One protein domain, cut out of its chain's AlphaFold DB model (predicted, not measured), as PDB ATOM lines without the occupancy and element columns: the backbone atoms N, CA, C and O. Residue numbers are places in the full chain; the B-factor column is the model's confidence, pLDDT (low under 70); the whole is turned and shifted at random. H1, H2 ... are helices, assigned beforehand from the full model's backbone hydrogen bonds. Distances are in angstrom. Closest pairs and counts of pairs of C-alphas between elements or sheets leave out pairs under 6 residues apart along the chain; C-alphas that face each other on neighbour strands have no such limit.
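Overview. This is residues 2 to 70 of the 112 residues of an uncharacterized protein of Bacillus sp. 7504-2 (UniProt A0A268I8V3). Three helices follow each other end to end as an open, angular chain: H1 and H2 meet near their ends as a V, and H3 turns off from the far end of H2. Residues 2 to 18 and 33 to 70 stand free. The 69 printed residues hold three named helices, H1, H2, H3, and no named strand; the class is all helix. The whole is extended, radius of gyration of the C-alphas 21.1 A, and flat, spanning 59 by 38 by 18 A.

Along the chain. H1, residues 3 to 22, begins at C-alpha 3 (24.399, -2.596, -90.580) and measures 28.0 A. H2, residues 26 to 48, measures 32.7 A. H3, residues 50 to 68, measures 27.2 A and ends at C-alpha 68 (-18.179, -21.131, -81.074).

Arrangement. H1 and H2 are close but not clearly touching; their closest C-alphas, of Ser 22 and Thr 28, are 6.4 A apart. They run opposite ways at a steep tilt of 59 degrees. H2 and H3 meet only through their link. H1 and H3 are apart. Every O i to N i+4 pair is within hydrogen-bond range in H1, 18 of 19 in H2 and 13 of 15 in H3.

Size, cuts and confidence. The C-alphas farthest apart, of Leu 24 and Gln 70, are 61.5 A apart. The printed part has no cut, and both links are tight. Model confidence is under 70 at residues 2 to 3 and 45 to 70.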
ATOM      1  N   GLY A   2      22.359   0.697 -92.503       59.91
ATOM      2  CA  GLY A   2      23.546   0.138 -93.189       59.91
ATOM      3  C   GLY A   2      24.262  -1.043 -92.513       59.91
ATOM      4  O   GLY A   2      25.183  -1.613 -93.096       59.91
ATOM      5  N   SER A   3      23.860  -1.432 -91.300       63.59
ATOM      6  CA  SER A   3      24.399  -2.596 -90.580       63.59
ATOM      7  C   SER A   3      23.783  -3.921 -91.055       63.59
ATOM      8  O   SER A   3      24.505  -4.897 -91.253       63.59
ATOM      9  N   THR A   4      22.476  -3.944 -91.329       72.00
ATOM     10  CA  THR A   4      21.741  -5.148 -91.760       72.00
ATOM     11  C   THR A   4      22.212  -5.686 -93.114       72.00
ATOM     12  O   THR A   4      22.382  -6.895 -93.265       72.00
ATOM     13  N   ASP A   5      22.513  -4.810 -94.076       84.62
ATOM     14  CA  ASP A   5      22.951  -5.227 -95.415       84.62
ATOM     15  C   ASP A   5      24.327  -5.896 -95.395       84.62
ATOM     16  O   ASP A   5      24.588  -6.831 -96.149       84.62
ATOM     17  N   LYS A   6      25.223  -5.432 -94.515       86.44
ATOM     18  CA  LYS A   6      26.560  -6.017 -94.345       86.44
ATOM     19  C   LYS A   6      26.480  -7.376 -93.651       86.44
ATOM     20  O   LYS A   6      27.177  -8.299 -94.061       86.44
ATOM     21  N   PHE A   7      25.594  -7.512 -92.665       89.12
ATOM     22  CA  PHE A   7      25.330  -8.783 -91.992       89.12
ATOM     23  C   PHE A   7      24.752  -9.831 -92.952       89.12
ATOM     24  O   PHE A   7      25.284 -10.934 -93.048       89.12
ATOM     25  N   TRP A   8      23.737  -9.468 -93.743       92.19
ATOM     26  CA  TRP A   8      23.162 -10.364 -94.751       92.19
ATOM     27  C   TRP A   8      24.148 -10.722 -95.861       92.19
ATOM     28  O   TRP A   8      24.200 -11.879 -96.275       92.19
ATOM     29  N   LYS A   9      24.983  -9.776 -96.308       92.56
ATOM     30  CA  LYS A   9      26.086 -10.077 -97.233       92.56
ATOM     31  C   LYS A   9      27.089 -11.056 -96.622       92.56
ATOM     32  O   LYS A   9      27.521 -11.970 -97.315       92.56
ATOM     33  N   GLY A  10      27.424 -10.906 -95.340       94.19
ATOM     34  CA  GLY A  10      28.288 -11.838 -94.611       94.19
ATOM     35  C   GLY A  10      27.688 -13.242 -94.507       94.19
ATOM     36  O   GLY A  10      28.368 -14.216 -94.819       94.19
ATOM     37  N   ILE A  11      26.400 -13.344 -94.162       94.75
ATOM     38  CA  ILE A  11      25.659 -14.615 -94.161       94.75
ATOM     39  C   ILE A  11      25.657 -15.240 -95.555       94.75
ATOM     40  O   ILE A  11      25.949 -16.425 -95.688       94.75
ATOM     41  N   LEU A  12      25.357 -14.461 -96.596       95.44
ATOM     42  CA  LEU A  12      25.284 -14.962 -97.965       95.44
ATOM     43  C   LEU A  12      26.640 -15.490 -98.443       95.44
ATOM     44  O   LEU A  12      26.720 -16.594 -98.978       95.44
ATOM     45  N   LEU A  13      27.716 -14.736 -98.209       94.69
ATOM     46  CA  LEU A  13      29.075 -15.160 -98.552       94.69
ATOM     47  C   LEU A  13      29.506 -16.390 -97.741       94.69
ATOM     48  O   LEU A  13      30.098 -17.310 -98.304       94.69
ATOM     49  N   GLY A  14      29.158 -16.447 -96.452       94.69
ATOM     50  CA  GLY A  14      29.417 -17.598 -95.588       94.69
ATOM     51  C   GLY A  14      28.654 -18.851 -96.021       94.69
ATOM     52  O   GLY A  14      29.225 -19.936 -96.036       94.69
ATOM     53  N   ALA A  15      27.398 -18.711 -96.445       94.12
ATOM     54  CA  ALA A  15      26.593 -19.813 -96.961       94.12
ATOM     55  C   ALA A  15      27.138 -20.345 -98.293       94.12
ATOM     56  O   ALA A  15      27.182 -21.558 -98.494       94.12
ATOM     57  N   ILE A  16      27.605 -19.463 -99.184       93.69
ATOM     58  CA  ILE A  16      28.245 -19.868-100.442       93.69
ATOM     59  C   ILE A  16      29.559 -20.602-100.159       93.69
ATOM     60  O   ILE A  16      29.771 -21.693-100.685       93.69
ATOM     61  N   ALA A  17      30.422 -20.045 -99.307       94.38
ATOM     62  CA  ALA A  17      31.699 -20.664 -98.957       94.38
ATOM     63  C   ALA A  17      31.505 -21.997 -98.215       94.38
ATOM     64  O   ALA A  17      32.115 -23.001 -98.576       94.38
ATOM     65  N   GLY A  18      30.609 -22.036 -97.226       89.75
ATOM     66  CA  GLY A  18      30.260 -23.242 -96.478       89.75
ATOM     67  C   GLY A  18      29.610 -24.305 -97.358       89.75
ATOM     68  O   GLY A  18      29.976 -25.471 -97.268       89.75
ATOM     69  N   GLY A  19      28.723 -23.910 -98.275       87.75
ATOM     70  CA  GLY A  19      28.130 -24.803 -99.269       87.75
ATOM     71  C   GLY A  19      29.167 -25.376-100.236       87.75
ATOM     72  O   GLY A  19      29.173 -26.578-100.478       87.75
ATOM     73  N   ALA A  20      30.093 -24.550-100.735       89.38
ATOM     74  CA  ALA A  20      31.175 -25.002-101.609       89.38
ATOM     75  C   ALA A  20      32.115 -25.995-100.904       89.38
ATOM     76  O   ALA A  20      32.467 -27.020-101.487       89.38
ATOM     77  N   ILE A  21      32.473 -25.728 -99.642       89.44
ATOM     78  CA  ILE A  21      33.286 -26.635 -98.816       89.44
ATOM     79  C   ILE A  21      32.526 -27.935 -98.531       89.44
ATOM     80  O   ILE A  21      33.081 -29.019 -98.677       89.44
ATOM     81  N   SER A  22      31.244 -27.839 -98.177       86.12
ATOM     82  CA  SER A  22      30.385 -28.987 -97.884       86.12
ATOM     83  C   SER A  22      30.236 -29.906 -99.108       86.12
ATOM     84  O   SER A  22      30.298 -31.121 -98.972       86.12
ATOM     85  N   LEU A  23      30.153 -29.353-100.324       83.50
ATOM     86  CA  LEU A  23      30.030 -30.120-101.574       83.50
ATOM     87  C   LEU A  23      31.321 -30.795-102.065       83.50
ATOM     88  O   LEU A  23      31.250 -31.608-102.992       83.50
ATOM     89  N   LEU A  24      32.485 -30.472-101.491       86.44
ATOM     90  CA  LEU A  24      33.752 -31.116-101.854       86.44
ATOM     91  C   LEU A  24      33.786 -32.589-101.416       86.44
ATOM     92  O   LEU A  24      34.473 -33.409-102.026       86.44
ATOM     93  N   ASP A  25      33.000 -32.931-100.398       84.38
ATOM     94  CA  ASP A  25      32.839 -34.297 -99.940       84.38
ATOM     95  C   ASP A  25      31.810 -35.077-100.787       84.38
ATOM     96  O   ASP A  25      30.701 -34.619-101.099       84.38
ATOM     97  N   ARG A  26      32.187 -36.299-101.187       78.69
ATOM     98  CA  ARG A  26      31.389 -37.135-102.099       78.69
ATOM     99  C   ARG A  26      30.076 -37.594-101.463       78.69
ATOM    100  O   ARG A  26      29.091 -37.761-102.190       78.69
ATOM    101  N   GLU A  27      30.062 -37.814-100.152       81.62
ATOM    102  CA  GLU A  27      28.876 -38.223 -99.399       81.62
ATOM    103  C   GLU A  27      27.868 -37.074 -99.351       81.62
ATOM    104  O   GLU A  27      26.698 -37.241 -99.714       81.62
ATOM    105  N   THR A  28      28.358 -35.869 -99.059       82.44
ATOM    106  CA  THR A  28      27.539 -34.656 -99.014       82.44
ATOM    107  C   THR A  28      26.861 -34.357-100.351       82.44
ATOM    108  O   THR A  28      25.664 -34.064-100.384       82.44
ATOM    109  N   ARG A  29      27.562 -34.509-101.486       82.62
ATOM    110  CA  ARG A  29      26.958 -34.316-102.818       82.62
ATOM    111  C   ARG A  29      25.755 -35.237-103.057       82.62
ATOM    112  O   ARG A  29      24.762 -34.810-103.645       82.62
ATOM    113  N   ASN A  30      25.836 -36.492-102.614       84.31
ATOM    114  CA  ASN A  30      24.756 -37.464-102.786       84.31
ATOM    115  C   ASN A  30      23.573 -37.160-101.852       84.31
ATOM    116  O   ASN A  30      22.421 -37.175-102.291       84.31
ATOM    117  N   ALA A  31      23.860 -36.827-100.591       84.88
ATOM    118  CA  ALA A  31      22.851 -36.469 -99.598       84.88
ATOM    119  C   ALA A  31      22.086 -35.192 -99.986       84.88
ATOM    120  O   ALA A  31      20.854 -35.165 -99.928       84.88
ATOM    121  N   VAL A  32      22.793 -34.157-100.451       85.00
ATOM    122  CA  VAL A  32      22.190 -32.895-100.905       85.00
ATOM    123  C   VAL A  32      21.328 -33.119-102.147       85.00
ATOM    124  O   VAL A  32      20.196 -32.641-102.186       85.00
ATOM    125  N   ALA A  33      21.793 -33.892-103.135       83.94
ATOM    126  CA  ALA A  33      21.007 -34.190-104.334       83.94
ATOM    127  C   ALA A  33      19.716 -34.968-104.015       83.94
ATOM    128  O   ALA A  33      18.642 -34.634-104.526       83.94
ATOM    129  N   ALA A  34      19.793 -35.975-103.138       84.38
ATOM    130  CA  ALA A  34      18.632 -36.757-102.711       84.38
ATOM    131  C   ALA A  34      17.630 -35.920-101.893       84.38
ATOM    132  O   ALA A  34      16.416 -35.997-102.123       84.38
ATOM    133  N   SER A  35      18.135 -35.086-100.980       83.19
ATOM    134  CA  SER A  35      17.319 -34.220-100.121       83.19
ATOM    135  C   SER A  35      16.656 -33.103-100.917       83.19
ATOM    136  O   SER A  35      15.462 -32.862-100.761       83.19
ATOM    137  N   CYS A  36      17.391 -32.473-101.837       81.31
ATOM    138  CA  CYS A  36      16.860 -31.445-102.725       81.31
ATOM    139  C   CYS A  36      15.748 -32.011-103.618       81.31
ATOM    140  O   CYS A  36      14.674 -31.425-103.703       81.31
ATOM    141  N   LYS A  37      15.947 -33.200-104.204       82.19
ATOM    142  CA  LYS A  37      14.928 -33.860-105.032       82.19
ATOM    143  C   LYS A  37      13.668 -34.217-104.236       82.19
ATOM    144  O   LYS A  37      12.560 -34.010-104.726       82.19
ATOM    145  N   SER A  38      13.827 -34.735-103.019       80.81
ATOM    146  CA  SER A  38      12.699 -35.111-102.155       80.81
ATOM    147  C   SER A  38      11.947 -33.884-101.635       80.81
ATOM    148  O   SER A  38      10.723 -33.831-101.720       80.81
ATOM    149  N   GLY A  39      12.670 -32.861-101.178       77.12
ATOM    150  CA  GLY A  39      12.097 -31.596-100.719       77.12
ATOM    151  C   GLY A  39      11.383 -30.840-101.837       77.12
ATOM    152  O   GLY A  39      10.234 -30.440-101.666       77.12
ATOM    153  N   ALA A  40      12.007 -30.727-103.014       76.31
ATOM    154  CA  ALA A  40      11.390 -30.106-104.184       76.31
ATOM    155  C   ALA A  40      10.133 -30.858-104.624       76.31
ATOM    156  O   ALA A  40       9.136 -30.223-104.944       76.31
ATOM    157  N   LYS A  41      10.136 -32.198-104.585       74.81
ATOM    158  CA  LYS A  41       8.943 -32.996-104.885       74.81
ATOM    159  C   LYS A  41       7.827 -32.757-103.865       74.81
ATOM    160  O   LYS A  41       6.684 -32.617-104.279       74.81
ATOM    161  N   ASN A  42       8.138 -32.664-102.574       71.19
ATOM    162  CA  ASN A  42       7.145 -32.401-101.526       71.19
ATOM    163  C   ASN A  42       6.533 -30.999-101.649       71.19
ATOM    164  O   ASN A  42       5.316 -30.850-101.594       71.19
ATOM    165  N   VAL A  43       7.363 -29.981-101.886       70.12
ATOM    166  CA  VAL A  43       6.901 -28.600-102.086       70.12
ATOM    167  C   VAL A  43       6.120 -28.474-103.394       70.12
ATOM    168  O   VAL A  43       5.029 -27.913-103.406       70.12
ATOM    169  N   ALA A  44       6.622 -29.055-104.487       70.94
ATOM    170  CA  ALA A  44       5.914 -29.080-105.760       70.94
ATOM    171  C   ALA A  44       4.572 -29.806-105.636       70.94
ATOM    172  O   ALA A  44       3.585 -29.318-106.170       70.94
ATOM    173  N   HIS A  45       4.497 -30.913-104.892       62.91
ATOM    174  CA  HIS A  45       3.249 -31.635-104.645       62.91
ATOM    175  C   HIS A  45       2.245 -30.789-103.852       62.91
ATOM    176  O   HIS A  45       1.059 -30.795-104.170       62.91
ATOM    177  N   PHE A  46       2.719 -30.014-102.872       62.97
ATOM    178  CA  PHE A  46       1.890 -29.111-102.069       62.97
ATOM    179  C   PHE A  46       1.347 -27.929-102.886       62.97
ATOM    180  O   PHE A  46       0.198 -27.531-102.725       62.97
ATOM    181  N   ILE A  47       2.155 -27.395-103.807       63.78
ATOM    182  CA  ILE A  47       1.771 -26.272-104.677       63.78
ATOM    183  C   ILE A  47       0.894 -26.731-105.851       63.78
ATOM    184  O   ILE A  47       0.028 -25.982-106.290       63.78
ATOM    185  N   THR A  48       1.103 -27.944-106.372       64.62
ATOM    186  CA  THR A  48       0.311 -28.494-107.491       64.62
ATOM    187  C   THR A  48      -1.039 -29.068-107.057       64.62
ATOM    188  O   THR A  48      -1.937 -29.144-107.891       64.62
ATOM    189  N   HIS A  49      -1.228 -29.385-105.769       61.00
ATOM    190  CA  HIS A  49      -2.513 -29.819-105.199       61.00
ATOM    191  C   HIS A  49      -3.035 -28.839-104.126       61.00
ATOM    192  O   HIS A  49      -3.282 -29.237-102.984       61.00
ATOM    193  N   PRO A  50      -3.262 -27.551-104.457       55.69
ATOM    194  CA  PRO A  50      -3.806 -26.588-103.498       55.69
ATOM    195  C   PRO A  50      -5.251 -26.938-103.096       55.69
ATOM    196  O   PRO A  50      -5.711 -26.526-102.032       55.69
ATOM    197  N   ASN A  51      -5.947 -27.734-103.919       54.53
ATOM    198  CA  ASN A  51      -7.358 -28.076-103.750       54.53
ATOM    199  C   ASN A  51      -7.625 -29.008-102.549       54.53
ATOM    200  O   ASN A  51      -8.636 -28.848-101.880       54.53
ATOM    201  N   GLU A  52      -6.702 -29.910-102.185       53.12
ATOM    202  CA  GLU A  52      -6.879 -30.784-101.003       53.12
ATOM    203  C   GLU A  52      -6.520 -30.099 -99.674       53.12
ATOM    204  O   GLU A  52      -6.994 -30.494 -98.607       53.12
ATOM    205  N   THR A  53      -5.686 -29.057 -99.714       51.59
ATOM    206  CA  THR A  53      -5.277 -28.338 -98.497       51.59
ATOM    207  C   THR A  53      -6.243 -27.193 -98.191       51.59
ATOM    208  O   THR A  53      -6.576 -26.976 -97.028       51.59
ATOM    209  N   ALA A  54      -6.777 -26.519 -99.216       52.28
ATOM    210  CA  ALA A  54      -7.814 -25.503 -99.046       52.28
ATOM    211  C   ALA A  54      -9.096 -26.084 -98.425       52.28
ATOM    212  O   ALA A  54      -9.645 -25.476 -97.511       52.28
ATOM    213  N   GLU A  55      -9.526 -27.284 -98.829       51.22
ATOM    214  CA  GLU A  55     -10.714 -27.932 -98.254       51.22
ATOM    215  C   GLU A  55     -10.542 -28.308 -96.777       51.22
ATOM    216  O   GLU A  55     -11.504 -28.211 -96.011       51.22
ATOM    217  N   LYS A  56      -9.327 -28.675 -96.342       48.81
ATOM    218  CA  LYS A  56      -9.041 -28.931 -94.921       48.81
ATOM    219  C   LYS A  56      -8.967 -27.648 -94.105       48.81
ATOM    220  O   LYS A  56      -9.485 -27.634 -92.995       48.81
ATOM    221  N   LEU A  57      -8.407 -26.562 -94.640       51.09
ATOM    222  CA  LEU A  57      -8.395 -25.281 -93.926       51.09
ATOM    223  C   LEU A  57      -9.797 -24.665 -93.843       51.09
ATOM    224  O   LEU A  57     -10.197 -24.222 -92.771       51.09
ATOM    225  N   ILE A  58     -10.578 -24.723 -94.926       52.03
ATOM    226  CA  ILE A  58     -11.973 -24.264 -94.946       52.03
ATOM    227  C   ILE A  58     -12.835 -25.104 -93.991       52.03
ATOM    228  O   ILE A  58     -13.606 -24.532 -93.222       52.03
ATOM    229  N   ASN A  59     -12.670 -26.433 -93.949       50.75
ATOM    230  CA  ASN A  59     -13.391 -27.270 -92.980       50.75
ATOM    231  C   ASN A  59     -12.936 -27.051 -91.532       50.75
ATOM    232  O   ASN A  59     -13.773 -27.059 -90.633       50.75
ATOM    233  N   THR A  60     -11.646 -26.826 -91.269       48.88
ATOM    234  CA  THR A  60     -11.165 -26.522 -89.912       48.88
ATOM    235  C   THR A  60     -11.660 -25.150 -89.439       48.88
ATOM    236  O   THR A  60     -12.060 -25.024 -88.285       48.88
ATOM    237  N   THR A  61     -11.758 -24.142 -90.313       45.41
ATOM    238  CA  THR A  61     -12.410 -22.862 -89.982       45.41
ATOM    239  C   THR A  61     -13.925 -23.010 -89.785       45.41
ATOM    240  O   THR A  61     -14.483 -22.386 -88.884       45.41
ATOM    241  N   ALA A  62     -14.598 -23.865 -90.563       51.25
ATOM    242  CA  ALA A  62     -16.027 -24.140 -90.397       51.25
ATOM    243  C   ALA A  62     -16.338 -24.867 -89.073       51.25
ATOM    244  O   ALA A  62     -17.298 -24.512 -88.388       51.25
ATOM    245  N   GLN A  63     -15.496 -25.816 -88.652       50.12
ATOM    246  CA  GLN A  63     -15.639 -26.492 -87.356       50.12
ATOM    247  C   GLN A  63     -15.284 -25.586 -86.166       50.12
ATOM    248  O   GLN A  63     -15.891 -25.712 -85.101       50.12
ATOM    249  N   LEU A  64     -14.379 -24.617 -86.351       46.62
ATOM    250  CA  LEU A  64     -14.141 -23.555 -85.366       46.62
ATOM    251  C   LEU A  64     -15.366 -22.639 -85.211       46.62
ATOM    252  O   LEU A  64     -15.709 -22.282 -84.087       46.62
ATOM    253  N   ARG A  65     -16.073 -22.322 -86.306       47.59
ATOM    254  CA  ARG A  65     -17.347 -21.579 -86.262       47.59
ATOM    255  C   ARG A  65     -18.431 -22.343 -85.496       47.59
ATOM    256  O   ARG A  65     -19.018 -21.792 -84.574       47.59
ATOM    257  N   SER A  66     -18.616 -23.628 -85.803       50.50
ATOM    258  CA  SER A  66     -19.651 -24.453 -85.160       50.50
ATOM    259  C   SER A  66     -19.383 -24.740 -83.678       50.50
ATOM    260  O   SER A  66     -20.332 -24.991 -82.939       50.50
ATOM    261  N   THR A  67     -18.120 -24.721 -83.235       46.88
ATOM    262  CA  THR A  67     -17.763 -24.904 -81.814       46.88
ATOM    263  C   THR A  67     -17.918 -23.601 -81.017       46.88
ATOM    264  O   THR A  67     -18.131 -23.645 -79.810       46.88
ATOM    265  N   VAL A  68     -17.875 -22.440 -81.682       43.44
ATOM    266  CA  VAL A  68     -18.179 -21.131 -81.074       43.44
ATOM    267  C   VAL A  68     -19.691 -20.868 -81.013       43.44
ATOM    268  O   VAL A  68     -20.154 -20.218 -80.084       43.44
ATOM    269  N   GLU A  69     -20.482 -21.410 -81.944       47.16
ATOM    270  CA  GLU A  69     -21.939 -21.187 -82.012       47.16
ATOM    271  C   GLU A  69     -22.770 -21.951 -80.964       47.16
ATOM    272  O   GLU A  69     -23.969 -21.710 -80.857       47.16
ATOM    273  N   GLN A  70     -22.170 -22.831 -80.155       41.88
ATOM    274  CA  GLN A  70     -22.880 -23.551 -79.082       41.88
ATOM    275  C   GLN A  70     -22.611 -23.012 -77.671       41.88
ATOM    276  O   GLN A  70     -22.802 -23.731 -76.690       41.88
TER     277      GLN A  70